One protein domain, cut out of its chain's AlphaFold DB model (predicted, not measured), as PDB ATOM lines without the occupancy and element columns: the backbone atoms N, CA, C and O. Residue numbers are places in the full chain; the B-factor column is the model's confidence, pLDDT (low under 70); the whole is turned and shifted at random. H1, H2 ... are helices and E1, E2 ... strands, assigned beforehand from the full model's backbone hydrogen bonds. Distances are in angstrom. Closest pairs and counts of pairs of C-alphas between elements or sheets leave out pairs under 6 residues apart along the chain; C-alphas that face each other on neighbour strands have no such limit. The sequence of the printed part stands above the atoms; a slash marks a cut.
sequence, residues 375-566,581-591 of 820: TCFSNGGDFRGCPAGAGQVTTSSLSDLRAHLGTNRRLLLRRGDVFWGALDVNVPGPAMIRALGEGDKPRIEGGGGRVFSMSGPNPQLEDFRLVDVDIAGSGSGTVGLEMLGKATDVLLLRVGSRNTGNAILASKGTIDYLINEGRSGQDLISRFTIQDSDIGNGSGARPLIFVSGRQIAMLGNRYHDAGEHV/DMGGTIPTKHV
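Overview. This is residues 375 to 566 and 581 to 591 of the 820 residues of the protein "PKD domain-containing protein" of Proteobacteria bacterium (UniProt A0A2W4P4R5). The chain winds in stacked turns, a solenoid of short parallel strands. E1, E3, E6, E9, E11, E13 and the later part of E15 make one wall; E4, E7, the first parts of E10 and E12, E14, E16 and E17 make a second; E5, E8, the later parts of E10 and E12 and the first part of E15 make a third. H1 packs on E4 and E5 in the first turns, and H2 packs on E15 with its first residues. The printed part has 203 residues with 17 named strands and two named helices; along the chain H1 comes between E2 and E3, and H2 between E12 and E13; the class is mostly strand, and the strands make one branched, twisted sheet whose neighbour pairs are parallel. It is compact, with a radius of gyration of the C-alphas of 16.4 A and spans of 51 by 38 by 29 A.

Arrangement. Start at E1, residues 375 to 378: E2, 391 to 394, is on one side (N 376 to O 391, 2.8 A), and E3, 409 to 414, on the other (N 377 to O 412, 2.8 A). Parallel pairs go on from E3 to E6, 428 to 436 (N 411 to O 432, 2.8 A), and from E6 to E9, 461 to 467 (N 433 to O 465, 2.9 A). H1, 398 to 403, is on the sheet, which curls round it; its closest C-alphas to E5, 423 to 425, are Ser 399 and Leu 423, 5.3 A. E10, 470 to 483, bends by 133 degrees at residue 475; E7, 443 to 445 (N 444 to O 470, 2.8 A), and E8, 449 to 454 (N 454 to O 482, 2.8 A), lie on one side of it, and E12, 496 to 506 (N 471 to O 496, 2.8 A), on the other. H2, 508 to 516, on the same face as H1, stands up from the sheet at 46 degrees. H2 has every O i to N i+4 pair within hydrogen-bond range; H1 has 0 of 2, but 3 of 3 O i to N i+3 pairs.

Along the chain. Find C-alpha 375 at (95.928, 102.309, 47.867), where E1 begins. E6 runs 22.8 A, E10 17.9 A and H2 12.4 A. E4 is residues 418 to 420, E11 487 to 493, E13 525 to 531, E14 534 to 536, E15 545 to 555 and E16 558 to 560. E17, 581 to 583, ends at C-alpha 583 (93.256, 130.487, 72.875).

Size, cuts and confidence. The farthest C-alphas, Gly 389 and Thr 588, are 55.0 A apart. Residues 567 to 580 are not printed; C-alphas 566 and 581 are 10.6 A apart. E1 to E2 is a long link. No printed residue is under pLDDT 70.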
ATOM      1  N   THR A 375      97.354 102.668  47.995       98.81
ATOM      2  CA  THR A 375      95.928 102.309  47.867       98.81
ATOM      3  C   THR A 375      95.038 103.539  48.054       98.81
ATOM      4  O   THR A 375      95.211 104.306  48.997       98.81
ATOM      5  N   CYS A 376      94.065 103.709  47.163       98.75
ATOM      6  CA  CYS A 376      93.092 104.795  47.133       98.75
ATOM      7  C   CYS A 376      91.729 104.336  47.673       98.75
ATOM      8  O   CYS A 376      91.240 103.269  47.297       98.75
ATOM      9  N   PHE A 377      91.088 105.164  48.497       98.75
ATOM     10  CA  PHE A 377      89.818 104.865  49.164       98.75
ATOM     11  C   PHE A 377      88.770 105.932  48.848       98.75
ATOM     12  O   PHE A 377      89.051 107.129  48.939       98.75
ATOM     13  N   SER A 378      87.550 105.505  48.519       98.25
ATOM     14  CA  SER A 378      86.392 106.389  48.335       98.25
ATOM     15  C   SER A 378      85.102 105.696  48.758       98.25
ATOM     16  O   SER A 378      84.923 104.515  48.481       98.25
ATOM     17  N   ASN A 379      84.158 106.429  49.344       95.25
ATOM     18  CA  ASN A 379      82.827 105.908  49.654       95.25
ATOM     19  C   ASN A 379      81.901 105.820  48.423       95.25
ATOM     20  O   ASN A 379      80.957 105.032  48.433       95.25
ATOM     21  N   GLY A 380      82.191 106.579  47.359       94.00
ATOM     22  CA  GLY A 380      81.426 106.614  46.107       94.00
ATOM     23  C   GLY A 380      82.095 105.923  44.911       94.00
ATOM     24  O   GLY A 380      81.484 105.840  43.847       94.00
ATOM     25  N   GLY A 381      83.333 105.438  45.058       95.38
ATOM     26  CA  GLY A 381      84.088 104.765  43.990       95.38
ATOM     27  C   GLY A 381      84.726 105.703  42.951       95.38
ATOM     28  O   GLY A 381      85.043 105.271  41.844       95.38
ATOM     29  N   ASP A 382      84.907 106.988  43.274       95.31
ATOM     30  CA  ASP A 382      85.477 107.995  42.367       95.31
ATOM     31  C   ASP A 382      86.981 108.201  42.616       95.31
ATOM     32  O   ASP A 382      87.401 109.118  43.321       95.31
ATOM     33  N   PHE A 383      87.807 107.348  42.011       97.31
ATOM     34  CA  PHE A 383      89.265 107.324  42.204       97.31
ATOM     35  C   PHE A 383      90.045 108.304  41.299       97.31
ATOM     36  O   PHE A 383      91.191 108.043  40.927       97.31
ATOM     37  N   ARG A 384      89.453 109.444  40.913       95.50
ATOM     38  CA  ARG A 384      90.161 110.472  40.126       95.50
ATOM     39  C   ARG A 384      91.363 111.026  40.900       95.50
ATOM     40  O   ARG A 384      91.238 111.426  42.051       95.50
ATOM     41  N   GLY A 385      92.521 111.061  40.239       94.69
ATOM     42  CA  GLY A 385      93.804 111.422  40.854       94.69
ATOM     43  C   GLY A 385      94.526 110.260  41.549       94.69
ATOM     44  O   GLY A 385      95.604 110.471  42.089       94.69
ATOM     45  N   CYS A 386      93.969 109.043  41.543       97.25
ATOM     46  CA  CYS A 386      94.663 107.864  42.061       97.25
ATOM     47  C   CYS A 386      95.854 107.488  41.150       97.25
ATOM     48  O   CYS A 386      95.661 107.430  39.930       97.25
ATOM     49  N   PRO A 387      97.062 107.224  41.694       97.00
ATOM     50  CA  PRO A 387      98.232 106.860  40.894       97.00
ATOM     51  C   PRO A 387      98.044 105.593  40.050       97.00
ATOM     52  O   PRO A 387      97.289 104.682  40.400       97.00
ATOM     53  N   ALA A 388      98.769 105.508  38.933       95.12
ATOM     54  CA  ALA A 388      98.741 104.332  38.070       95.12
ATOM     55  C   ALA A 388      99.274 103.088  38.809       95.12
ATOM     56  O   ALA A 388     100.317 103.134  39.457       95.12
ATOM     57  N   GLY A 389      98.549 101.971  38.705       96.38
ATOM     58  CA  GLY A 389      98.886 100.715  39.388       96.38
ATOM     59  C   GLY A 389      98.523 100.657  40.879       96.38
ATOM     60  O   GLY A 389      98.671  99.595  41.475       96.38
ATOM     61  N   ALA A 390      98.024 101.744  41.476       98.31
ATOM     62  CA  ALA A 390      97.569 101.740  42.864       98.31
ATOM     63  C   ALA A 390      96.273 100.939  43.057       98.31
ATOM     64  O   ALA A 390      95.388 100.923  42.194       98.31
ATOM     65  N   GLY A 391      96.134 100.310  44.228       98.38
ATOM     66  CA  GLY A 391      94.897  99.632  44.620       98.38
ATOM     67  C   GLY A 391      93.733 100.618  44.774       98.38
ATOM     68  O   GLY A 391      93.938 101.761  45.176       98.38
ATOM     69  N   GLN A 392      92.504 100.183  44.491       98.38
ATOM     70  CA  GLN A 392      91.293 101.003  44.623       98.38
ATOM     71  C   GLN A 392      90.253 100.264  45.468       98.38
ATOM     72  O   GLN A 392      89.919  99.116  45.177       98.38
ATOM     73  N   VAL A 393      89.763 100.911  46.528       98.62
ATOM     74  CA  VAL A 393      88.853 100.318  47.521       98.62
ATOM     75  C   VAL A 393      87.641 101.221  47.723       98.62
ATOM     76  O   VAL A 393      87.760 102.354  48.194       98.62
ATOM     77  N   THR A 394      86.452 100.716  47.387       98.50
ATOM     78  CA  THR A 394      85.194 101.432  47.639       98.50
ATOM     79  C   THR A 394      84.704 101.129  49.053       98.50
ATOM     80  O   THR A 394      84.208 100.034  49.308       98.50
ATOM     81  N   THR A 395      84.849 102.079  49.979       98.25
ATOM     82  CA  THR A 395      84.398 101.945  51.373       98.25
ATOM     83  C   THR A 395      84.191 103.298  52.059       98.25
ATOM     84  O   THR A 395      84.824 104.292  51.712       98.25
ATOM     85  N   SER A 396      83.321 103.319  53.070       97.06
ATOM     86  CA  SER A 396      83.181 104.400  54.056       97.06
ATOM     87  C   SER A 396      83.653 103.992  55.462       97.06
ATOM     88  O   SER A 396      83.508 104.771  56.401       97.06
ATOM     89  N   SER A 397      84.207 102.789  55.634       97.06
ATOM     90  CA  SER A 397      84.738 102.280  56.905       97.06
ATOM     91  C   SER A 397      86.224 102.616  57.032       97.06
ATOM     92  O   SER A 397      87.039 102.208  56.205       97.06
ATOM     93  N   LEU A 398      86.599 103.340  58.091       96.88
ATOM     94  CA  LEU A 398      88.003 103.646  58.385       96.88
ATOM     95  C   LEU A 398      88.786 102.379  58.767       96.88
ATOM     96  O   LEU A 398      89.968 102.263  58.455       96.88
ATOM     97  N   SER A 399      88.126 101.407  59.401       96.56
ATOM     98  CA  SER A 399      88.742 100.136  59.799       96.56
ATOM     99  C   SER A 399      89.227  99.288  58.617       96.56
ATOM    100  O   SER A 399      90.128  98.469  58.799       96.56
ATOM    101  N   ASP A 400      88.702  99.502  57.407       97.38
ATOM    102  CA  ASP A 400      89.074  98.730  56.213       97.38
ATOM    103  C   ASP A 400      90.506  99.058  55.745       97.38
ATOM    104  O   ASP A 400      91.207  98.191  55.219       97.38
ATOM    105  N   LEU A 401      90.998 100.273  56.034       98.00
ATOM    106  CA  LEU A 401      92.388 100.681  55.783       98.00
ATOM    107  C   LEU A 401      93.404  99.754  56.471       98.00
ATOM    108  O   LEU A 401      94.539  99.637  56.008       98.00
ATOM    109  N   ARG A 402      93.010  99.061  57.549       96.75
ATOM    110  CA  ARG A 402      93.866  98.129  58.301       96.75
ATOM    111  C   ARG A 402      94.447  97.010  57.430       96.75
ATOM    112  O   ARG A 402      95.545  96.554  57.720       96.75
ATOM    113  N   ALA A 403      93.748  96.586  56.375       97.12
ATOM    114  CA  ALA A 403      94.247  95.570  55.443       97.12
ATOM    115  C   ALA A 403      95.359  96.088  54.503       97.12
ATOM    116  O   ALA A 403      96.032  95.297  53.847       97.12
ATOM    117  N   HIS A 404      95.556  97.410  54.444       97.69
ATOM    118  CA  HIS A 404      96.497  98.082  53.547       97.69
ATOM    119  C   HIS A 404      97.615  98.831  54.293       97.69
ATOM    120  O   HIS A 404      98.631  99.158  53.682       97.69
ATOM    121  N   LEU A 405      97.467  99.078  55.603       96.50
ATOM    122  CA  LEU A 405      98.542  99.595  56.455       96.50
ATOM    123  C   LEU A 405      99.719  98.613  56.545       96.50
ATOM    124  O   LEU A 405      99.540  97.408  56.713       96.50
ATOM    125  N   GLY A 406     100.934  99.153  56.500       96.31
ATOM    126  CA  GLY A 406     102.178  98.403  56.618       96.31
ATOM    127  C   GLY A 406     103.388  99.273  56.293       96.31
ATOM    128  O   GLY A 406     103.246 100.456  55.985       96.31
ATOM    129  N   THR A 407     104.569  98.665  56.335       97.31
ATOM    130  CA  THR A 407     105.828  99.269  55.886       97.31
ATOM    131  C   THR A 407     105.799  99.552  54.387       97.31
ATOM    132  O   THR A 407     105.320  98.725  53.610       97.31
ATOM    133  N   ASN A 408     106.317 100.713  53.989       97.56
ATOM    134  CA  ASN A 408     106.281 101.244  52.626       97.56
ATOM    135  C   ASN A 408     104.869 101.326  52.009       97.56
ATOM    136  O   ASN A 408     104.677 100.975  50.846       97.56
ATOM    137  N   ARG A 409     103.858 101.763  52.780       98.31
ATOM    138  CA  ARG A 409     102.466 101.901  52.298       98.31
ATOM    139  C   ARG A 409     101.934 103.330  52.398       98.31
ATOM    140  O   ARG A 409     102.093 103.998  53.422       98.31
ATOM    141  N   ARG A 410     101.210 103.754  51.357       98.62
ATOM    142  CA  ARG A 410     100.525 105.052  51.277       98.62
ATOM    143  C   ARG A 410      99.032 104.873  51.026       98.62
ATOM    144  O   ARG A 410      98.627 104.328  50.003       98.62
ATOM    145  N   LEU A 411      98.207 105.354  51.950       98.81
ATOM    146  CA  LEU A 411      96.750 105.273  51.875       98.81
ATOM    147  C   LEU A 411      96.170 106.649  51.536       98.81
ATOM    148  O   LEU A 411      96.433 107.626  52.237       98.81
ATOM    149  N   LEU A 412      95.402 106.729  50.450       98.81
ATOM    150  CA  LEU A 412      94.912 107.980  49.871       98.81
ATOM    151  C   LEU A 412      93.380 108.073  49.991       98.81
ATOM    152  O   LEU A 412      92.650 107.389  49.273       98.81
ATOM    153  N   LEU A 413      92.887 108.905  50.911       98.75
ATOM    154  CA  LEU A 413      91.467 109.100  51.233       98.75
ATOM    155  C   LEU A 413      90.839 110.209  50.370       98.75
ATOM    156  O   LEU A 413      91.263 111.363  50.444       98.75
ATOM    157  N   ARG A 414      89.808 109.899  49.576       98.44
ATOM    158  CA  ARG A 414      89.154 110.859  48.665       98.44
ATOM    159  C   ARG A 414      88.652 112.135  49.360       98.44
ATOM    160  O   ARG A 414      87.890 112.084  50.320       98.44
ATOM    161  N   ARG A 415      89.035 113.294  48.817       98.19
ATOM    162  CA  ARG A 415      88.544 114.613  49.243       98.19
ATOM    163  C   ARG A 415      87.028 114.763  49.082       98.19
ATOM    164  O   ARG A 415      86.441 114.335  48.086       98.19
ATOM    165  N   GLY A 416      86.397 115.362  50.087       97.25
ATOM    166  CA  GLY A 416      84.945 115.451  50.247       97.25
ATOM    167  C   GLY A 416      84.254 114.168  50.738       97.25
ATOM    168  O   GLY A 416      83.077 114.238  51.093       97.25
ATOM    169  N   ASP A 417      84.940 113.020  50.802       98.25
ATOM    170  CA  ASP A 417      84.351 111.791  51.345       98.25
ATOM    171  C   ASP A 417      84.378 111.795  52.882       98.25
ATOM    172  O   ASP A 417      85.189 112.460  53.535       98.25
ATOM    173  N   VAL A 418      83.468 111.011  53.460       98.06
ATOM    174  CA  VAL A 418      83.354 110.784  54.903       98.06
ATOM    175  C   VAL A 418      83.635 109.315  55.196       98.06
ATOM    176  O   VAL A 418      83.001 108.435  54.599       98.06
ATOM    177  N   PHE A 419      84.553 109.078  56.129       97.94
ATOM    178  CA  PHE A 419      84.956 107.765  56.628       97.94
ATOM    179  C   PHE A 419      84.594 107.640  58.112       97.94
ATOM    180  O   PHE A 419      84.719 108.600  58.867       97.94
ATOM    181  N   TRP A 420      84.146 106.463  58.539       97.00
ATOM    182  CA  TRP A 420      83.567 106.233  59.865       97.00
ATOM    183  C   TRP A 420      84.351 105.194  60.663       97.00
ATOM    184  O   TRP A 420      84.770 104.172  60.117       97.00
ATOM    185  N   GLY A 421      84.476 105.410  61.974       95.00
ATOM    186  CA  GLY A 421      85.001 104.412  62.910       95.00
ATOM    187  C   GLY A 421      86.377 104.756  63.474       95.00
ATOM    188  O   GLY A 421      86.601 105.881  63.918       95.00
ATOM    189  N   ALA A 422      87.261 103.757  63.530       95.75
ATOM    190  CA  ALA A 422      88.553 103.831  64.208       95.75
ATOM    191  C   ALA A 422      89.620 102.964  63.517       95.75
ATOM    192  O   ALA A 422      89.289 102.000  62.823       95.75
ATOM    193  N   LEU A 423      90.897 103.293  63.734       96.75
ATOM    194  CA  LEU A 423      92.047 102.621  63.126       96.75
ATOM    195  C   LEU A 423      93.208 102.477  64.125       96.75
ATOM    196  O   LEU A 423      93.663 103.458  64.714       96.75
ATOM    197  N   ASP A 424      93.704 101.246  64.289       95.50
ATOM    198  CA  ASP A 424      94.964 100.969  64.990       95.50
ATOM    199  C   ASP A 424      96.149 101.215  64.041       95.50
ATOM    200  O   ASP A 424      96.178 100.663  62.939       95.50
ATOM    201  N   VAL A 425      97.147 101.988  64.476       96.69
ATOM    202  CA  VAL A 425      98.357 102.311  63.698       96.69
ATOM    203  C   VAL A 425      99.607 101.998  64.526       96.69
ATOM    204  O   VAL A 425     100.024 102.769  65.388       96.69
ATOM    205  N   ASN A 426     100.216 100.843  64.261       96.00
ATOM    206  CA  ASN A 426     101.449 100.381  64.902       96.00
ATOM    207  C   ASN A 426     102.278  99.580  63.889       96.00
ATOM    208  O   ASN A 426     102.324  98.352  63.946       96.00
ATOM    209  N   VAL A 427     102.856 100.288  62.917       95.12
ATOM    210  CA  VAL A 427     103.675  99.727  61.833       95.12
ATOM    211  C   VAL A 427     104.990 100.506  61.730       95.12
ATOM    212  O   VAL A 427     104.958 101.725  61.924       95.12
ATOM    213  N   PRO A 428     106.120  99.848  61.414       95.50
ATOM    214  CA  PRO A 428     107.351 100.551  61.089       95.50
ATOM    215  C   PRO A 428     107.243 101.126  59.672       95.50
ATOM    216  O   PRO A 428     106.809 100.430  58.748       95.50
ATOM    217  N   GLY A 429     107.594 102.400  59.520       94.75
ATOM    218  CA  GLY A 429     107.493 103.153  58.275       94.75
ATOM    219  C   GLY A 429     108.609 102.867  57.256       94.75
ATOM    220  O   GLY A 429     109.402 101.946  57.452       94.75
ATOM    221  N   PRO A 430     108.664 103.627  56.145       97.56
ATOM    222  CA  PRO A 430     107.828 104.793  55.852       97.56
ATOM    223  C   PRO A 430     106.357 104.415  55.636       97.56
ATOM    224  O   PRO A 430     106.045 103.442  54.946       97.56
ATOM    225  N   ALA A 431     105.442 105.173  56.240       98.25
ATOM    226  CA  ALA A 431     104.002 104.969  56.091       98.25
ATOM    227  C   ALA A 431     103.233 106.301  56.064       98.25
ATOM    228  O   ALA A 431     103.602 107.272  56.732       98.25
ATOM    229  N   MET A 432     102.148 106.358  55.287       98.00
ATOM    230  CA  MET A 432     101.367 107.583  55.076       98.00
ATOM    231  C   MET A 432      99.860 107.312  54.992       98.00
ATOM    232  O   MET A 432      99.425 106.410  54.278       98.00
ATOM    233  N   ILE A 433      99.060 108.171  55.628       98.69
ATOM    234  CA  ILE A 433      97.649 108.401  55.290       98.69
ATOM    235  C   ILE A 433      97.509 109.861  54.840       98.69
ATOM    236  O   ILE A 433      97.876 110.775  55.584       98.69
ATOM    237  N   ARG A 434      96.993 110.091  53.628       98.31
ATOM    238  CA  ARG A 434      96.845 111.427  53.027       98.31
ATOM    239  C   ARG A 434      95.521 111.590  52.274       98.31
ATOM    240  O   ARG A 434      94.897 110.603  51.894       98.31
ATOM    241  N   ALA A 435      95.087 112.825  52.037       98.38
ATOM    242  CA  ALA A 435      93.997 113.134  51.110       98.38
ATOM    243  C   ALA A 435      94.306 112.786  49.633       98.38
ATOM    244  O   ALA A 435      95.448 112.864  49.184       98.38
ATOM    245  N   LEU A 436      93.262 112.470  48.864       97.94
ATOM    246  CA  LEU A 436      93.294 112.156  47.431       97.94
ATOM    247  C   LEU A 436      92.472 113.167  46.621       97.94
ATOM    248  O   LEU A 436      91.294 113.387  46.918       97.94
ATOM    249  N   GLY A 437      93.062 113.699  45.549       95.31
ATOM    250  CA  GLY A 437      92.392 114.598  44.606       95.31
ATOM    251  C   GLY A 437      92.246 116.032  45.125       95.31
ATOM    252  O   GLY A 437      93.107 116.522  45.854       95.31
ATOM    253  N   GLU A 438      91.141 116.683  44.751       92.94
ATOM    254  CA  GLU A 438      90.863 118.116  44.961       92.94
ATOM    255  C   GLU A 438      89.617 118.371  45.827       92.94
ATOM    256  O   GLU A 438      88.681 117.569  45.825       92.94
ATOM    257  N   GLY A 439      89.580 119.519  46.519       94.56
ATOM    258  CA  GLY A 439      88.435 119.988  47.320       94.56
ATOM    259  C   GLY A 439      88.611 119.882  48.842       94.56
ATOM    260  O   GLY A 439      89.730 119.911  49.363       94.56
ATOM    261  N   ASP A 440      87.495 119.770  49.566       97.00
ATOM    262  CA  ASP A 440      87.483 119.650  51.030       97.00
ATOM    263  C   ASP A 440      88.263 118.412  51.495       97.00
ATOM    264  O   ASP A 440      88.269 117.374  50.832       97.00
ATOM    265  N   LYS A 441      88.923 118.490  52.651       98.38
ATOM    266  CA  LYS A 441      89.654 117.343  53.209       98.38
ATOM    267  C   LYS A 441      88.708 116.147  53.454       98.38
ATOM    268  O   LYS A 441      87.541 116.361  53.794       98.38
ATOM    269  N   PRO A 442      89.175 114.891  53.322       98.31
ATOM    270  CA  PRO A 442      88.427 113.730  53.802       98.31
ATOM    271  C   PRO A 442      88.135 113.883  55.302       98.31
ATOM    272  O   PRO A 442      89.048 114.159  56.091       98.31
ATOM    273  N   ARG A 443      86.873 113.688  55.697       98.00
ATOM    274  CA  ARG A 443      86.453 113.781  57.102       98.00
ATOM    275  C   ARG A 443      86.340 112.399  57.729       98.00
ATOM    276  O   ARG A 443      85.736 111.496  57.155       98.00
ATOM    277  N   ILE A 444      86.889 112.254  58.928       98.12
ATOM    278  CA  ILE A 444      86.910 111.007  59.688       98.12
ATOM    279  C   ILE A 444      86.027 111.176  60.928       98.12
ATOM    280  O   ILE A 444      86.370 111.936  61.835       98.12
ATOM    281  N   GLU A 445      84.881 110.496  60.958       96.25
ATOM    282  CA  GLU A 445      83.873 110.613  62.019       96.25
ATOM    283  C   GLU A 445      83.974 109.463  63.037       96.25
ATOM    284  O   GLU A 445      83.784 108.281  62.727       96.25
ATOM    285  N   GLY A 446      84.300 109.830  64.280       87.25
ATOM    286  CA  GLY A 446      84.569 108.902  65.376       87.25
ATOM    287  C   GLY A 446      83.319 108.486  66.148       87.25
ATOM    288  O   GLY A 446      82.635 109.327  66.728       87.25
ATOM    289  N   GLY A 447      83.071 107.177  66.259       76.69
ATOM    290  CA  GLY A 447      81.945 106.589  67.010       76.69
ATOM    291  C   GLY A 447      82.081 106.609  68.543       76.69
ATOM    292  O   GLY A 447      81.584 105.702  69.210       76.69
ATOM    293  N   GLY A 448      82.781 107.601  69.100       78.69
ATOM    294  CA  GLY A 448      83.265 107.612  70.484       78.69
ATOM    295  C   GLY A 448      84.477 106.693  70.702       78.69
ATOM    296  O   GLY A 448      84.763 105.806  69.901       78.69
ATOM    297  N   GLY A 449      85.224 106.902  71.792       91.69
ATOM    298  CA  GLY A 449      86.508 106.222  71.996       91.69
ATOM    299  C   GLY A 449      87.630 106.834  71.149       91.69
ATOM    300  O   GLY A 449      87.637 108.038  70.914       91.69
ATOM    301  N   ARG A 450      88.609 106.031  70.728       95.00
ATOM    302  CA  ARG A 450      89.770 106.492  69.943       95.00
ATOM    303  C   ARG A 450      89.447 106.446  68.453       95.00
ATOM    304  O   ARG A 450      88.973 105.410  68.000       95.00
ATOM    305  N   VAL A 451      89.739 107.508  67.700       97.06
ATOM    306  CA  VAL A 451      89.680 107.474  66.224       97.06
ATOM    307  C   VAL A 451      90.979 106.883  65.676       97.06
ATOM    308  O   VAL A 451      90.948 105.840  65.029       97.06
ATOM    309  N   PHE A 452      92.126 107.467  66.026       97.12
ATOM    310  CA  PHE A 452      93.440 106.865  65.802       97.12
ATOM    311  C   PHE A 452      94.016 106.314  67.112       97.12
ATOM    312  O   PHE A 452      94.212 107.040  68.090       97.12
ATOM    313  N   SER A 453      94.279 105.010  67.114       95.75
ATOM    314  CA  SER A 453      94.866 104.232  68.208       95.75
ATOM    315  C   SER A 453      96.318 103.932  67.825       95.75
ATOM    316  O   SER A 453      96.592 103.013  67.054       95.75
ATOM    317  N   MET A 454      97.243 104.798  68.239       95.38
ATOM    318  CA  MET A 454      98.605 104.862  67.703       95.38
ATOM    319  C   MET A 454      99.640 104.291  68.673       95.38
ATOM    320  O   MET A 454      99.630 104.586  69.865       95.38
ATOM    321  N   SER A 455     100.575 103.509  68.136       91.50
ATOM    322  CA  SER A 455     101.507 102.663  68.888       91.50
ATOM    323  C   SER A 455     100.826 101.616  69.788       91.50
ATOM    324  O   SER A 455      99.760 101.817  70.366       91.50
ATOM    325  N   GLY A 456     101.427 100.434  69.878       82.31
ATOM    326  CA  GLY A 456     100.886  99.301  70.619       82.31
ATOM    327  C   GLY A 456     101.422  99.174  72.052       82.31
ATOM    328  O   GLY A 456     102.438  99.770  72.415       82.31
ATOM    329  N   PRO A 457     100.832  98.268  72.860       85.31
ATOM    330  CA  PRO A 457     101.497  97.749  74.060       85.31
ATOM    331  C   PRO A 457     102.824  97.037  73.723       85.31
ATOM    332  O   PRO A 457     103.678  96.912  74.597       85.31
ATOM    333  N   ASN A 458     102.997  96.629  72.458       91.38
ATOM    334  CA  ASN A 458     104.268  96.285  71.827       91.38
ATOM    335  C   ASN A 458     104.554  97.381  70.769       91.38
ATOM    336  O   ASN A 458     103.953  97.330  69.690       91.38
ATOM    337  N   PRO A 459     105.370  98.405  71.071       93.81
ATOM    338  CA  PRO A 459     105.496  99.583  70.217       93.81
ATOM    339  C   PRO A 459     106.352  99.289  68.980       93.81
ATOM    340  O   PRO A 459     107.450  98.746  69.089       93.81
ATOM    341  N   GLN A 460     105.835  99.640  67.801       94.69
ATOM    342  CA  GLN A 460     106.499  99.480  66.496       94.69
ATOM    343  C   GLN A 460     106.268 100.685  65.566       94.69
ATOM    344  O   GLN A 460     106.578 100.601  64.383       94.69
ATOM    345  N   LEU A 461     105.663 101.767  66.066       97.19
ATOM    346  CA  LEU A 461     105.306 102.936  65.266       97.19
ATOM    347  C   LEU A 461     106.534 103.818  64.994       97.19
ATOM    348  O   LEU A 461     107.058 104.449  65.914       97.19
ATOM    349  N   GLU A 462     106.938 103.883  63.730       96.69
ATOM    350  CA  GLU A 462     108.080 104.665  63.249       96.69
ATOM    351  C   GLU A 462     107.775 105.265  61.865       96.69
ATOM    352  O   GLU A 462     107.050 104.649  61.087       96.69
ATOM    353  N   ASP A 463     108.293 106.458  61.569       98.25
ATOM    354  CA  ASP A 463     108.158 107.198  60.298       98.25
ATOM    355  C   ASP A 463     106.744 107.215  59.672       98.25
ATOM    356  O   ASP A 463     106.518 106.784  58.532       98.25
ATOM    357  N   PHE A 464     105.769 107.727  60.431       98.62
ATOM    358  CA  PHE A 464     104.357 107.767  60.038       98.62
ATOM    359  C   PHE A 464     103.835 109.194  59.811       98.62
ATOM    360  O   PHE A 464     104.013 110.083  60.643       98.62
ATOM    361  N   ARG A 465     103.113 109.400  58.703       98.56
ATOM    362  CA  ARG A 465     102.569 110.703  58.285       98.56
ATOM    363  C   ARG A 465     101.039 110.666  58.203       98.56
ATOM    364  O   ARG A 465     100.490 109.846  57.469       98.56
ATOM    365  N   LEU A 466     100.359 111.590  58.886       98.75
ATOM    366  CA  LEU A 466      98.931 111.881  58.704       98.75
ATOM    367  C   LEU A 466      98.783 113.289  58.117       98.75
ATOM    368  O   LEU A 466      99.159 114.271  58.757       98.75
ATOM    369  N   VAL A 467      98.275 113.384  56.887       98.81
ATOM    370  CA  VAL A 467      98.384 114.606  56.073       98.81
ATOM    371  C   VAL A 467      97.046 114.980  55.432       98.81
ATOM    372  O   VAL A 467      96.375 114.132  54.850       98.81
ATOM    373  N   ASP A 468      96.676 116.261  55.469       98.75
ATOM    374  CA  ASP A 468      95.502 116.810  54.765       98.75
ATOM    375  C   ASP A 468      94.127 116.198  55.176       98.75
ATOM    376  O   ASP A 468      93.206 116.188  54.361       98.75
ATOM    377  N   VAL A 469      93.937 115.698  56.409       98.50
ATOM    378  CA  VAL A 469      92.654 115.100  56.887       98.50
ATOM    379  C   VAL A 469      91.974 115.928  57.986       98.50
ATOM    380  O   VAL A 469      92.659 116.642  58.715       98.50
ATOM    381  N   ASP A 470      90.656 115.784  58.172       98.38
ATOM    382  CA  ASP A 470      89.927 116.353  59.323       98.38
ATOM    383  C   ASP A 470      89.270 115.263  60.187       98.38
ATOM    384  O   ASP A 470      88.540 114.407  59.686       98.38
ATOM    385  N   ILE A 471      89.470 115.323  61.504       98.19
ATOM    386  CA  ILE A 471      88.867 114.424  62.496       98.19
ATOM    387  C   ILE A 471      87.671 115.117  63.163       98.19
ATOM    388  O   ILE A 471      87.795 116.210  63.719       98.19
ATOM    389  N   ALA A 472      86.512 114.463  63.164       96.12
ATOM    390  CA  ALA A 472      85.317 114.919  63.866       96.12
ATOM    391  C   ALA A 472      84.898 113.890  64.925       96.12
ATOM    392  O   ALA A 472      84.528 112.755  64.620       96.12
ATOM    393  N   GLY A 473      84.983 114.283  66.196       94.56
ATOM    394  CA  GLY A 473      84.586 113.447  67.324       94.56
ATOM    395  C   GLY A 473      83.094 113.524  67.656       94.56
ATOM    396  O   GLY A 473      82.374 114.418  67.209       94.56
ATOM    397  N   SER A 474      82.637 112.610  68.515       94.06
ATOM    398  CA  SER A 474      81.267 112.561  69.045       94.06
ATOM    399  C   SER A 474      81.138 113.194  70.443       94.06
ATOM    400  O   SER A 474      80.266 112.814  71.227       94.06
ATOM    401  N   GLY A 475      82.033 114.118  70.802       93.62
ATOM    402  CA  GLY A 475      82.092 114.778  72.107       93.62
ATOM    403  C   GLY A 475      83.134 114.187  73.064       93.62
ATOM    404  O   GLY A 475      84.070 113.494  72.660       93.62
ATOM    405  N   SER A 476      82.966 114.466  74.360       93.12
ATOM    406  CA  SER A 476      83.975 114.290  75.424       93.12
ATOM    407  C   SER A 476      84.485 112.865  75.673       93.12
ATOM    408  O   SER A 476      85.536 112.682  76.288       93.12
ATOM    409  N   GLY A 477      83.760 111.853  75.188       93.00
ATOM    410  CA  GLY A 477      84.194 110.455  75.181       93.00
ATOM    411  C   GLY A 477      85.155 110.097  74.040       93.00
ATOM    412  O   GLY A 477      85.606 108.955  73.984       93.00
ATOM    413  N   THR A 478      85.451 111.032  73.133       95.50
ATOM    414  CA  THR A 478      86.310 110.804  71.963       95.50
ATOM    415  C   THR A 478      87.743 111.257  72.219       95.50
ATOM    416  O   THR A 478      87.964 112.344  72.757       95.50
ATOM    417  N   VAL A 479      88.712 110.473  71.758       96.75
ATOM    418  CA  VAL A 479      90.100 110.891  71.559       96.75
ATOM    419  C   VAL A 479      90.393 110.844  70.060       96.75
ATOM    420  O   VAL A 479      90.192 109.803  69.436       96.75
ATOM    421  N   GLY A 480      90.814 111.962  69.466       97.06
ATOM    422  CA  GLY A 480      91.127 112.025  68.034       97.06
ATOM    423  C   GLY A 480      92.321 111.133  67.691       97.06
ATOM    424  O   GLY A 480      92.223 110.246  66.847       97.06
ATOM    425  N   LEU A 481      93.415 111.311  68.424       97.00
ATOM    426  CA  LEU A 481      94.645 110.546  68.293       97.00
ATOM    427  C   LEU A 481      95.199 110.234  69.686       97.00
ATOM    428  O   LEU A 481      95.505 111.147  70.454       97.00
ATOM    429  N   GLU A 482      95.325 108.951  70.024       96.44
ATOM    430  CA  GLU A 482      95.960 108.508  71.270       96.44
ATOM    431  C   GLU A 482      97.238 107.727  70.964       96.44
ATOM    432  O   GLU A 482      97.165 106.679  70.327       96.44
ATOM    433  N   MET A 483      98.394 108.218  71.423       95.25
ATOM    434  CA  MET A 483      99.650 107.468  71.396       95.25
ATOM    435  C   MET A 483      99.796 106.692  72.706       95.25
ATOM    436  O   MET A 483      99.927 107.288  73.779       95.25
ATOM    437  N   LEU A 484      99.714 105.362  72.631       91.62
ATOM    438  CA  LEU A 484      99.662 104.494  73.811       91.62
ATOM    439  C   LEU A 484     101.048 104.167  74.366       91.62
ATOM    440  O   LEU A 484     101.224 104.135  75.581       91.62
ATOM    441  N   GLY A 485     102.002 103.908  73.473       89.50
ATOM    442  CA  GLY A 485     103.378 103.531  73.784       89.50
ATOM    443  C   GLY A 485     104.398 104.349  72.994       89.50
ATOM    444  O   GLY A 485     104.033 105.315  72.322       89.50
ATOM    445  N   LYS A 486     105.672 103.934  73.040       94.56
ATOM    446  CA  LYS A 486     106.761 104.574  72.279       94.56
ATOM    447  C   LYS A 486     106.383 104.749  70.799       94.56
ATOM    448  O   LYS A 486     105.882 103.814  70.172       94.56
ATOM    449  N   ALA A 487     106.666 105.919  70.238       96.81
ATOM    450  CA  ALA A 487     106.534 106.217  68.814       96.81
ATOM    451  C   ALA A 487     107.684 107.127  68.363       96.81
ATOM    452  O   ALA A 487     108.169 107.930  69.166       96.81
ATOM    453  N   THR A 488     108.101 107.016  67.103       97.56
ATOM    454  CA  THR A 488     109.223 107.786  66.541       97.56
ATOM    455  C   THR A 488     108.855 108.376  65.175       97.56
ATOM    456  O   THR A 488     108.155 107.723  64.407       97.56
ATOM    457  N   ASP A 489     109.329 109.583  64.852       98.31
ATOM    458  CA  ASP A 489     109.162 110.228  63.534       98.31
ATOM    459  C   ASP A 489     107.697 110.289  63.066       98.31
ATOM    460  O   ASP A 489     107.333 109.800  61.995       98.31
ATOM    461  N   VAL A 490     106.826 110.879  63.888       98.56
ATOM    462  CA  VAL A 490     105.398 111.019  63.567       98.56
ATOM    463  C   VAL A 490     105.081 112.459  63.165       98.56
ATOM    464  O   VAL A 490     105.286 113.387  63.945       98.56
ATOM    465  N   LEU A 491     104.537 112.646  61.962       98.88
ATOM    466  CA  LEU A 491     104.147 113.951  61.421       98.88
ATOM    467  C   LEU A 491     102.626 114.053  61.257       98.88
ATOM    468  O   LEU A 491     102.010 113.252  60.551       98.88
ATOM    469  N   LEU A 492     102.040 115.090  61.855       98.88
ATOM    470  CA  LEU A 492     100.687 115.571  61.581       98.88
ATOM    471  C   LEU A 492     100.797 116.886  60.802       98.88
ATOM    472  O   LEU A 492     101.295 117.878  61.332       98.88
ATOM    473  N   LEU A 493     100.344 116.900  59.549       98.88
ATOM    474  CA  LEU A 493     100.464 118.062  58.663       98.88
ATOM    475  C   LEU A 493      99.090 118.459  58.115       98.88
ATOM    476  O   LEU A 493      98.426 117.667  57.441       98.88
ATOM    477  N   ARG A 494      98.656 119.689  58.414       98.69
ATOM    478  CA  ARG A 494      97.311 120.205  58.089       98.69
ATOM    479  C   ARG A 494      96.178 119.296  58.576       98.69
ATOM    480  O   ARG A 494      95.163 119.134  57.893       98.69
ATOM    481  N   VAL A 495      96.321 118.716  59.766       98.69
ATOM    482  CA  VAL A 495      95.275 117.889  60.382       98.69
ATOM    483  C   VAL A 495      94.244 118.785  61.072       98.69
ATOM    484  O   VAL A 495      94.600 119.673  61.843       98.69
ATOM    485  N   GLY A 496      92.958 118.577  60.797       98.25
ATOM    486  CA  GLY A 496      91.878 119.177  61.580       98.25
ATOM    487  C   GLY A 496      91.432 118.270  62.727       98.25
ATOM    488  O   GLY A 496      91.426 117.048  62.576       98.25
ATOM    489  N   SER A 497      90.998 118.831  63.857       97.50
ATOM    490  CA  SER A 497      90.292 118.062  64.897       97.50
ATOM    491  C   SER A 497      89.231 118.900  65.602       97.50
ATOM    492  O   SER A 497      89.545 119.961  66.140       97.50
ATOM    493  N   ARG A 498      87.978 118.420  65.634       95.94
ATOM    494  CA  ARG A 498      86.824 119.117  66.234       95.94
ATOM    495  C   ARG A 498      85.918 118.171  67.038       95.94
ATOM    496  O   ARG A 498      85.787 116.996  66.701       95.94
ATOM    497  N   ASN A 499      85.258 118.682  68.085       94.81
ATOM    498  CA  ASN A 499      84.323 117.943  68.960       94.81
ATOM    499  C   ASN A 499      84.925 116.684  69.627       94.81
ATOM    500  O   ASN A 499      84.250 115.680  69.863       94.81
ATOM    501  N   THR A 500      86.217 116.728  69.944       95.75
ATOM    502  CA  THR A 500      86.951 115.671  70.656       95.75
ATOM    503  C   THR A 500      87.109 116.005  72.140       95.75
ATOM    504  O   THR A 500      87.267 117.169  72.497       95.75
ATOM    505  N   GLY A 501      87.125 115.000  73.020       95.00
ATOM    506  CA  GLY A 501      87.499 115.182  74.427       95.00
ATOM    507  C   GLY A 501      88.992 115.459  74.602       95.00
ATOM    508  O   GLY A 501      89.373 116.367  75.325       95.00
ATOM    509  N   ASN A 502      89.834 114.721  73.880       96.50
ATOM    510  CA  ASN A 502      91.223 115.095  73.611       96.50
ATOM    511  C   ASN A 502      91.415 115.016  72.095       96.50
ATOM    512  O   ASN A 502      91.053 114.003  71.502       96.50
ATOM    513  N   ALA A 503      91.968 116.039  71.453       97.44
ATOM    514  CA  ALA A 503      92.360 115.920  70.051       97.44
ATOM    515  C   ALA A 503      93.586 115.008  69.931       97.44
ATOM    516  O   ALA A 503      93.569 114.058  69.154       97.44
ATOM    517  N   ILE A 504      94.603 115.251  70.766       97.81
ATOM    518  CA  ILE A 504      95.845 114.468  70.830       97.81
ATOM    519  C   ILE A 504      96.155 114.122  72.293       97.81
ATOM    520  O   ILE A 504      96.134 114.995  73.165       97.81
ATOM    521  N   LEU A 505      96.458 112.852  72.563       97.06
ATOM    522  CA  LEU A 505      96.798 112.337  73.890       97.06
ATOM    523  C   LEU A 505      97.993 111.373  73.810       97.06
ATOM    524  O   LEU A 505      97.875 110.278  73.278       97.06
ATOM    525  N   ALA A 506      99.131 111.766  74.376       96.00
ATOM    526  CA  ALA A 506     100.379 111.003  74.402       96.00
ATOM    527  C   ALA A 506     101.069 111.190  75.765       96.00
ATOM    528  O   ALA A 506     102.082 111.875  75.877       96.00
ATOM    529  N   SER A 507     100.461 110.686  76.846       92.75
ATOM    530  CA  SER A 507     100.867 111.045  78.215       92.75
ATOM    531  C   SER A 507     101.892 110.086  78.831       92.75
ATOM    532  O   SER A 507     101.744 108.866  78.736       92.75
ATOM    533  N   LYS A 508     102.847 110.625  79.605       93.00
ATOM    534  CA  LYS A 508     103.749 109.857  80.491       93.00
ATOM    535  C   LYS A 508     102.999 108.815  81.333       93.00
ATOM    536  O   LYS A 508     103.503 107.712  81.523       93.00
ATOM    537  N   GLY A 509     101.804 109.153  81.826       92.69
ATOM    538  CA  GLY A 509     100.998 108.259  82.663       92.69
ATOM    539  C   GLY A 509     100.546 106.989  81.935       92.69
ATOM    540  O   GLY A 509     100.421 105.942  82.568       92.69
ATOM    541  N   THR A 510     100.370 107.052  80.612       92.50
ATOM    542  CA  THR A 510     100.090 105.881  79.768       92.50
ATOM    543  C   THR A 510     101.319 104.969  79.686       92.50
ATOM    544  O   THR A 510     101.201 103.756  79.854       92.50
ATOM    545  N   ILE A 511     102.514 105.552  79.539       93.56
ATOM    546  CA  ILE A 511     103.780 104.806  79.488       93.56
ATOM    547  C   ILE A 511     104.095 104.155  80.846       93.56
ATOM    548  O   ILE A 511     104.398 102.963  80.901       93.56
ATOM    549  N   ASP A 512     103.943 104.886  81.962       93.69
ATOM    550  CA  ASP A 512     104.078 104.309  83.310       93.69
ATOM    551  C   ASP A 512     103.079 103.158  83.522       93.69
ATOM    552  O   ASP A 512     103.439 102.138  84.110       93.69
ATOM    553  N   TYR A 513     101.832 103.286  83.051       93.81
ATOM    554  CA  TYR A 513     100.825 102.225  83.154       93.81
ATOM    555  C   TYR A 513     101.269 100.947  82.426       93.81
ATOM    556  O   TYR A 513     101.285  99.877  83.035       93.81
ATOM    557  N   LEU A 514     101.697 101.053  81.163       93.06
ATOM    558  CA  LEU A 514     102.151  99.901  80.376       93.06
ATOM    559  C   LEU A 514     103.404  99.246  80.981       93.06
ATOM    560  O   LEU A 514     103.494  98.020  81.037       93.06
ATOM    561  N   ILE A 515     104.342 100.029  81.515       92.88
ATOM    562  CA  ILE A 515     105.523  99.488  82.206       92.88
ATOM    563  C   ILE A 515     105.122  98.740  83.488       92.88
ATOM    564  O   ILE A 515     105.669  97.674  83.770       92.88
ATOM    565  N   ASN A 516     104.126  99.229  84.235       94.00
ATOM    566  CA  ASN A 516     103.591  98.529  85.410       94.00
ATOM    567  C   ASN A 516     102.773  97.266  85.055       94.00
ATOM    568  O   ASN A 516     102.703  96.354  85.878       94.00
ATOM    569  N   GLU A 517     102.212  97.157  83.843       94.38
ATOM    570  CA  GLU A 517     101.700  95.881  83.300       94.38
ATOM    571  C   GLU A 517     102.818  94.893  82.897       94.38
ATOM    572  O   GLU A 517     102.532  93.742  82.567       94.38
ATOM    573  N   GLY A 518     104.086  95.318  82.897       92.94
ATOM    574  CA  GLY A 518     105.219  94.513  82.437       92.94
ATOM    575  C   GLY A 518     105.449  94.552  80.921       92.94
ATOM    576  O   GLY A 518     106.086  93.643  80.387       92.94
ATOM    577  N   ARG A 519     104.951  95.575  80.208       92.69
ATOM    578  CA  ARG A 519     105.263  95.777  78.782       92.69
ATOM    579  C   ARG A 519     106.703  96.268  78.613       92.69
ATOM    580  O   ARG A 519     107.085  97.299  79.164       92.69
ATOM    581  N   SER A 520     107.494  95.541  77.830       88.62
ATOM    582  CA  SER A 520     108.850  95.928  77.433       88.62
ATOM    583  C   SER A 520     108.847  96.878  76.225       88.62
ATOM    584  O   SER A 520     107.835  97.040  75.546       88.62
ATOM    585  N   GLY A 521     109.983  97.537  75.965       89.25
ATOM    586  CA  GLY A 521     110.156  98.451  74.822       89.25
ATOM    587  C   GLY A 521     109.461  99.812  74.953       89.25
ATOM    588  O   GLY A 521     109.527 100.618  74.031       89.25
ATOM    589  N   GLN A 522     108.806 100.073  76.086       93.44
ATOM    590  CA  GLN A 522     108.084 101.312  76.356       93.44
ATOM    591  C   GLN A 522     109.023 102.449  76.789       93.44
ATOM    592  O   GLN A 522     109.882 102.266  77.650       93.44
ATOM    593  N   ASP A 523     108.817 103.622  76.197       93.75
ATOM    594  CA  ASP A 523     109.503 104.897  76.439       93.75
ATOM    595  C   ASP A 523     108.547 106.026  75.998       93.75
ATOM    596  O   ASP A 523     107.445 105.756  75.509       93.75
ATOM    597  N   LEU A 524     108.946 107.283  76.169       94.44
ATOM    598  CA  LEU A 524     108.263 108.434  75.583       94.44
ATOM    599  C   LEU A 524     108.174 108.350  74.050       94.44
ATOM    600  O   LEU A 524     108.954 107.655  73.397       94.44
ATOM    601  N   ILE A 525     107.255 109.127  73.468       96.44
ATOM    602  CA  ILE A 525     107.311 109.426  72.035       96.44
ATOM    603  C   ILE A 525     108.491 110.361  71.748       96.44
ATOM    604  O   ILE A 525     108.893 111.155  72.606       96.44
ATOM    605  N   SER A 526     109.031 110.290  70.539       97.50
ATOM    606  CA  SER A 526     110.127 111.150  70.097       97.50
ATOM    607  C   SER A 526     109.961 111.574  68.644       97.50
ATOM    608  O   SER A 526     109.413 110.806  67.856       97.50
ATOM    609  N   ARG A 527     110.458 112.761  68.278       98.19
ATOM    610  CA  ARG A 527     110.393 113.284  66.900       98.19
ATOM    611  C   ARG A 527     108.954 113.370  66.398       98.19
ATOM    612  O   ARG A 527     108.547 112.687  65.459       98.19
ATOM    613  N   PHE A 528     108.150 114.134  67.132       98.50
ATOM    614  CA  PHE A 528     106.723 114.299  66.874       98.50
ATOM    615  C   PHE A 528     106.432 115.741  66.474       98.50
ATOM    616  O   PHE A 528     106.611 116.660  67.276       98.50
ATOM    617  N   THR A 529     105.959 115.918  65.243       98.88
ATOM    618  CA  THR A 529     105.712 117.229  64.639       98.88
ATOM    619  C   THR A 529     104.236 117.416  64.335       98.88
ATOM    620  O   THR A 529     103.604 116.566  63.705       98.88
ATOM    621  N   ILE A 530     103.697 118.562  64.741       98.88
ATOM    622  CA  ILE A 530     102.378 119.056  64.349       98.88
ATOM    623  C   ILE A 530     102.593 120.376  63.606       98.88
ATOM    624  O   ILE A 530     103.101 121.330  64.201       98.88
ATOM    625  N   GLN A 531     102.216 120.442  62.329       98.88
ATOM    626  CA  GLN A 531     102.357 121.654  61.517       98.88
ATOM    627  C   GLN A 531     101.063 122.030  60.781       98.88
ATOM    628  O   GLN A 531     100.308 121.154  60.341       98.88
ATOM    629  N   ASP A 532     100.818 123.341  60.640       98.75
ATOM    630  CA  ASP A 532      99.719 123.958  59.870       98.75
ATOM    631  C   ASP A 532      98.317 123.397  60.216       98.75
ATOM    632  O   ASP A 532      97.405 123.371  59.386       98.75
ATOM    633  N   SER A 533      98.148 122.864  61.429       98.81
ATOM    634  CA  SER A 533      96.969 122.097  61.847       98.81
ATOM    635  C   SER A 533      95.963 122.963  62.615       98.81
ATOM    636  O   SER A 533      96.338 123.897  63.324       98.81
ATOM    637  N   ASP A 534      94.674 122.642  62.482       98.38
ATOM    638  CA  ASP A 534      93.553 123.390  63.073       98.38
ATOM    639  C   ASP A 534      92.783 122.484  64.040       98.38
ATOM    640  O   ASP A 534      91.963 121.642  63.659       98.38
ATOM    641  N   ILE A 535      93.100 122.619  65.322       98.12
ATOM    642  CA  ILE A 535      92.614 121.736  66.375       98.12
ATOM    643  C   ILE A 535      91.831 122.580  67.378       98.12
ATOM    644  O   ILE A 535      92.361 123.522  67.962       98.12
ATOM    645  N   GLY A 536      90.567 122.234  67.623       96.56
ATOM    646  CA  GLY A 536      89.764 122.987  68.578       96.56
ATOM    647  C   GLY A 536      88.348 122.492  68.812       96.56
ATOM    648  O   GLY A 536      88.013 121.354  68.490       96.56
ATOM    649  N   ASN A 537      87.511 123.350  69.402       93.88
ATOM    650  CA  ASN A 537      86.137 123.020  69.802       93.88
ATOM    651  C   ASN A 537      86.090 121.696  70.603       93.88
ATOM    652  O   ASN A 537      85.447 120.714  70.217       93.88
ATOM    653  N   GLY A 538      86.889 121.653  71.671       91.00
ATOM    654  CA  GLY A 538      87.061 120.508  72.559       91.00
ATOM    655  C   GLY A 538      85.875 120.314  73.506       91.00
ATOM    656  O   GLY A 538      85.188 121.256  73.892       91.00
ATOM    657  N   SER A 539      85.625 119.066  73.903       89.38
ATOM    658  CA  SER A 539      84.380 118.675  74.569       89.38
ATOM    659  C   SER A 539      84.606 118.116  75.978       89.38
ATOM    660  O   SER A 539      85.284 117.107  76.169       89.38
ATOM    661  N   GLY A 540      83.966 118.722  76.983       89.75
ATOM    662  CA  GLY A 540      84.075 118.314  78.391       89.75
ATOM    663  C   GLY A 540      85.421 118.663  79.044       89.75
ATOM    664  O   GLY A 540      86.327 119.166  78.397       89.75
ATOM    665  N   ALA A 541      85.551 118.418  80.351       92.06
ATOM    666  CA  ALA A 541      86.698 118.874  81.147       92.06
ATOM    667  C   ALA A 541      87.983 118.049  80.901       92.06
ATOM    668  O   ALA A 541      88.335 117.187  81.709       92.06
ATOM    669  N   ARG A 542      88.655 118.287  79.767       94.00
ATOM    670  CA  ARG A 542      89.868 117.585  79.306       94.00
ATOM    671  C   ARG A 542      90.798 118.522  78.507       94.00
ATOM    672  O   ARG A 542      90.288 119.420  77.836       94.00
ATOM    673  N   PRO A 543      92.135 118.330  78.531       95.56
ATOM    674  CA  PRO A 543      93.042 119.109  77.690       95.56
ATOM    675  C   PRO A 543      92.828 118.798  76.210       95.56
ATOM    676  O   PRO A 543      92.664 117.633  75.846       95.56
ATOM    677  N   LEU A 544      92.900 119.814  75.356       96.94
ATOM    678  CA  LEU A 544      92.766 119.637  73.913       96.94
ATOM    679  C   LEU A 544      93.950 118.830  73.349       96.94
ATOM    680  O   LEU A 544      93.731 117.844  72.646       96.94
ATOM    681  N   ILE A 545      95.179 119.172  73.742       98.19
ATOM    682  CA  ILE A 545      96.402 118.405  73.462       98.19
ATOM    683  C   ILE A 545      97.121 118.108  74.789       98.19
ATOM    684  O   ILE A 545      97.343 119.016  75.595       98.19
ATOM    685  N   PHE A 546      97.488 116.845  75.035       97.62
ATOM    686  CA  PHE A 546      98.205 116.414  76.245       97.62
ATOM    687  C   PHE A 546      99.369 115.474  75.895       97.62
ATOM    688  O   PHE A 546      99.129 114.328  75.523       97.62
ATOM    689  N   VAL A 547     100.616 115.951  75.998       97.31
ATOM    690  CA  VAL A 547     101.811 115.273  75.448       97.31
ATOM    691  C   VAL A 547     102.967 115.185  76.460       97.31
ATOM    692  O   VAL A 547     103.180 116.085  77.275       97.31
ATOM    693  N   SER A 548     103.719 114.088  76.378       97.12
ATOM    694  CA  SER A 548     105.026 113.826  76.989       97.12
ATOM    695  C   SER A 548     105.950 113.255  75.920       97.12
ATOM    696  O   SER A 548     105.583 112.258  75.300       97.12
ATOM    697  N   GLY A 549     107.127 113.839  75.697       97.19
ATOM    698  CA  GLY A 549     107.966 113.426  74.573       97.19
ATOM    699  C   GLY A 549     109.270 114.196  74.395       97.19
ATOM    700  O   GLY A 549     109.469 115.244  75.003       97.19
ATOM    701  N   ARG A 550     110.149 113.658  73.549       97.62
ATOM    702  CA  ARG A 550     111.444 114.251  73.167       97.62
ATOM    703  C   ARG A 550     111.380 114.794  71.745       97.62
ATOM    704  O   ARG A 550     110.713 114.176  70.919       97.62
ATOM    705  N   GLN A 551     112.105 115.860  71.417       98.19
ATOM    706  CA  GLN A 551     112.170 116.374  70.039       98.19
ATOM    707  C   GLN A 551     110.750 116.624  69.489       98.19
ATOM    708  O   GLN A 551     110.298 115.984  68.542       98.19
ATOM    709  N   ILE A 552     109.989 117.483  70.173       98.56
ATOM    710  CA  ILE A 552     108.590 117.784  69.837       98.56
ATOM    711  C   ILE A 552     108.531 119.129  69.120       98.56
ATOM    712  O   ILE A 552     109.066 120.111  69.626       98.56
ATOM    713  N   ALA A 553     107.866 119.183  67.967       98.81
ATOM    714  CA  ALA A 553     107.682 120.410  67.200       98.81
ATOM    715  C   ALA A 553     106.190 120.738  67.042       98.81
ATOM    716  O   ALA A 553     105.394 119.905  66.608       98.81
ATOM    717  N   MET A 554     105.801 121.964  67.380       98.88
ATOM    718  CA  MET A 554     104.464 122.505  67.119       98.88
ATOM    719  C   MET A 554     104.633 123.818  66.361       98.88
ATOM    720  O   MET A 554     105.006 124.821  66.965       98.88
ATOM    721  N   LEU A 555     104.416 123.787  65.043       98.88
ATOM    722  CA  LEU A 555     104.754 124.862  64.107       98.88
ATOM    723  C   LEU A 555     103.508 125.412  63.387       98.88
ATOM    724  O   LEU A 555     102.823 124.682  62.672       98.88
ATOM    725  N   GLY A 556     103.207 126.705  63.532       98.56
ATOM    726  CA  GLY A 556     102.197 127.374  62.692       98.56
ATOM    727  C   GLY A 556     100.735 126.952  62.907       98.56
ATOM    728  O   GLY A 556      99.902 127.171  62.029       98.56
ATOM    729  N   ASN A 557     100.402 126.302  64.024       98.88
ATOM    730  CA  ASN A 557      99.076 125.711  64.239       98.88
ATOM    731  C   ASN A 557      98.065 126.692  64.850       98.88
ATOM    732  O   ASN A 557      98.441 127.633  65.552       98.88
ATOM    733  N   ARG A 558      96.769 126.412  64.669       98.50
ATOM    734  CA  ARG A 558      95.663 127.070  65.386       98.50
ATOM    735  C   ARG A 558      95.083 126.116  66.429       98.50
ATOM    736  O   ARG A 558      94.571 125.054  66.071       98.50
ATOM    737  N   TYR A 559      95.150 126.488  67.707       98.12
ATOM    738  CA  TYR A 559      94.698 125.667  68.836       98.12
ATOM    739  C   TYR A 559      93.657 126.409  69.695       98.12
ATOM    740  O   TYR A 559      94.017 127.256  70.513       98.12
ATOM    741  N   HIS A 560      92.362 126.112  69.529       95.81
ATOM    742  CA  HIS A 560      91.282 126.949  70.082       95.81
ATOM    743  C   HIS A 560      90.183 126.188  70.851       95.81
ATOM    744  O   HIS A 560      89.905 125.022  70.587       95.81
ATOM    745  N   ASP A 561      89.505 126.861  71.784       94.19
ATOM    746  CA  ASP A 561      88.307 126.371  72.492       94.19
ATOM    747  C   ASP A 561      88.490 124.995  73.161       94.19
ATOM    748  O   ASP A 561      87.820 124.009  72.845       94.19
ATOM    749  N   ALA A 562      89.424 124.923  74.106       90.81
ATOM    750  CA  ALA A 562      89.696 123.740  74.908       90.81
ATOM    751  C   ALA A 562      88.787 123.627  76.141       90.81
ATOM    752  O   ALA A 562      88.589 124.578  76.900       90.81
ATOM    753  N   GLY A 563      88.328 122.406  76.421       86.31
ATOM    754  CA  GLY A 563      87.535 122.096  77.612       86.31
ATOM    755  C   GLY A 563      88.325 122.031  78.931       86.31
ATOM    756  O   GLY A 563      87.724 121.936  79.998       86.31
ATOM    757  N   GLU A 564      89.659 122.103  78.890       93.19
ATOM    758  CA  GLU A 564      90.528 122.329  80.053       93.19
ATOM    759  C   GLU A 564      91.697 123.264  79.680       93.19
ATOM    760  O   GLU A 564      91.537 124.481  79.682       93.19
ATOM    761  N   HIS A 565      92.866 122.699  79.365       95.88
ATOM    762  CA  HIS A 565      94.034 123.400  78.828       95.88
ATOM    763  C   HIS A 565      94.062 123.253  77.306       95.88
ATOM    764  O   HIS A 565      93.668 122.199  76.804       95.88
ATOM    765  N   VAL A 566      94.572 124.250  76.579       97.38
ATOM    766  CA  VAL A 566      94.802 124.114  75.130       97.38
ATOM    767  C   VAL A 566      95.978 123.158  74.905       97.38
ATOM    768  O   VAL A 566      95.775 122.035  74.443       97.38
ATOM    769  N   ASP A 581      98.931 130.071  66.974       97.00
ATOM    770  CA  ASP A 581      97.864 130.885  67.567       97.00
ATOM    771  C   ASP A 581      97.022 130.007  68.505       97.00
ATOM    772  O   ASP A 581      96.459 128.994  68.082       97.00
ATOM    773  N   MET A 582      96.974 130.350  69.794       97.06
ATOM    774  CA  MET A 582      96.369 129.515  70.833       97.06
ATOM    775  C   MET A 582      95.414 130.302  71.733       97.06
ATOM    776  O   MET A 582      95.788 131.353  72.248       97.06
ATOM    777  N   GLY A 583      94.221 129.776  72.029       95.44
ATOM    778  CA  GLY A 583      93.256 130.487  72.875       95.44
ATOM    779  C   GLY A 583      92.018 129.698  73.297       95.44
ATOM    780  O   GLY A 583      91.868 128.522  72.985       95.44
ATOM    781  N   GLY A 584      91.110 130.365  74.011       92.38
ATOM    782  CA  GLY A 584      89.816 129.796  74.411       92.38
ATOM    783  C   GLY A 584      89.953 128.661  75.429       92.38
ATOM    784  O   GLY A 584      89.819 127.491  75.093       92.38
ATOM    785  N   THR A 585      90.217 128.993  76.692       91.50
ATOM    786  CA  THR A 585      90.224 128.020  77.802       91.50
ATOM    787  C   THR A 585      88.997 128.188  78.693       91.50
ATOM    788  O   THR A 585      88.319 129.214  78.647       91.50
ATOM    789  N   ILE A 586      88.720 127.202  79.550       89.75
ATOM    790  CA  ILE A 586      87.759 127.359  80.652       89.75
ATOM    791  C   ILE A 586      88.415 128.028  81.884       89.75
ATOM    792  O   ILE A 586      89.639 127.993  82.032       89.75
ATOM    793  N   PRO A 587      87.630 128.594  82.826       90.56
ATOM    794  CA  PRO A 587      88.181 129.248  84.010       90.56
ATOM    795  C   PRO A 587      89.100 128.361  84.855       90.56
ATOM    796  O   PRO A 587      88.886 127.151  84.962       90.56
ATOM    797  N   THR A 588      90.076 128.974  85.536       88.94
ATOM    798  CA  THR A 588      91.116 128.310  86.362       88.94
ATOM    799  C   THR A 588      92.115 127.428  85.601       88.94
ATOM    800  O   THR A 588      92.890 126.695  86.219       88.94
ATOM    801  N   LYS A 589      92.106 127.478  84.264       93.62
ATOM    802  CA  LYS A 589      93.062 126.774  83.399       93.62
ATOM    803  C   LYS A 589      94.031 127.761  82.748       93.62
ATOM    804  O   LYS A 589      94.160 128.888  83.216       93.62
ATOM    805  N   HIS A 590      94.778 127.275  81.763       96.12
ATOM    806  CA  HIS A 590      95.872 127.979  81.090       96.12
ATOM    807  C   HIS A 590      95.886 127.554  79.621       96.12
ATOM    808  O   HIS A 590      95.585 126.386  79.341       96.12
ATOM    809  N   VAL A 591      96.272 128.457  78.718       97.69
ATOM    810  CA  VAL A 591      96.463 128.168  77.289       97.69
ATOM    811  C   VAL A 591      97.626 127.190  77.135       97.69
ATOM    812  O   VAL A 591      97.431 126.093  76.619       97.69
TER     813      VAL A 591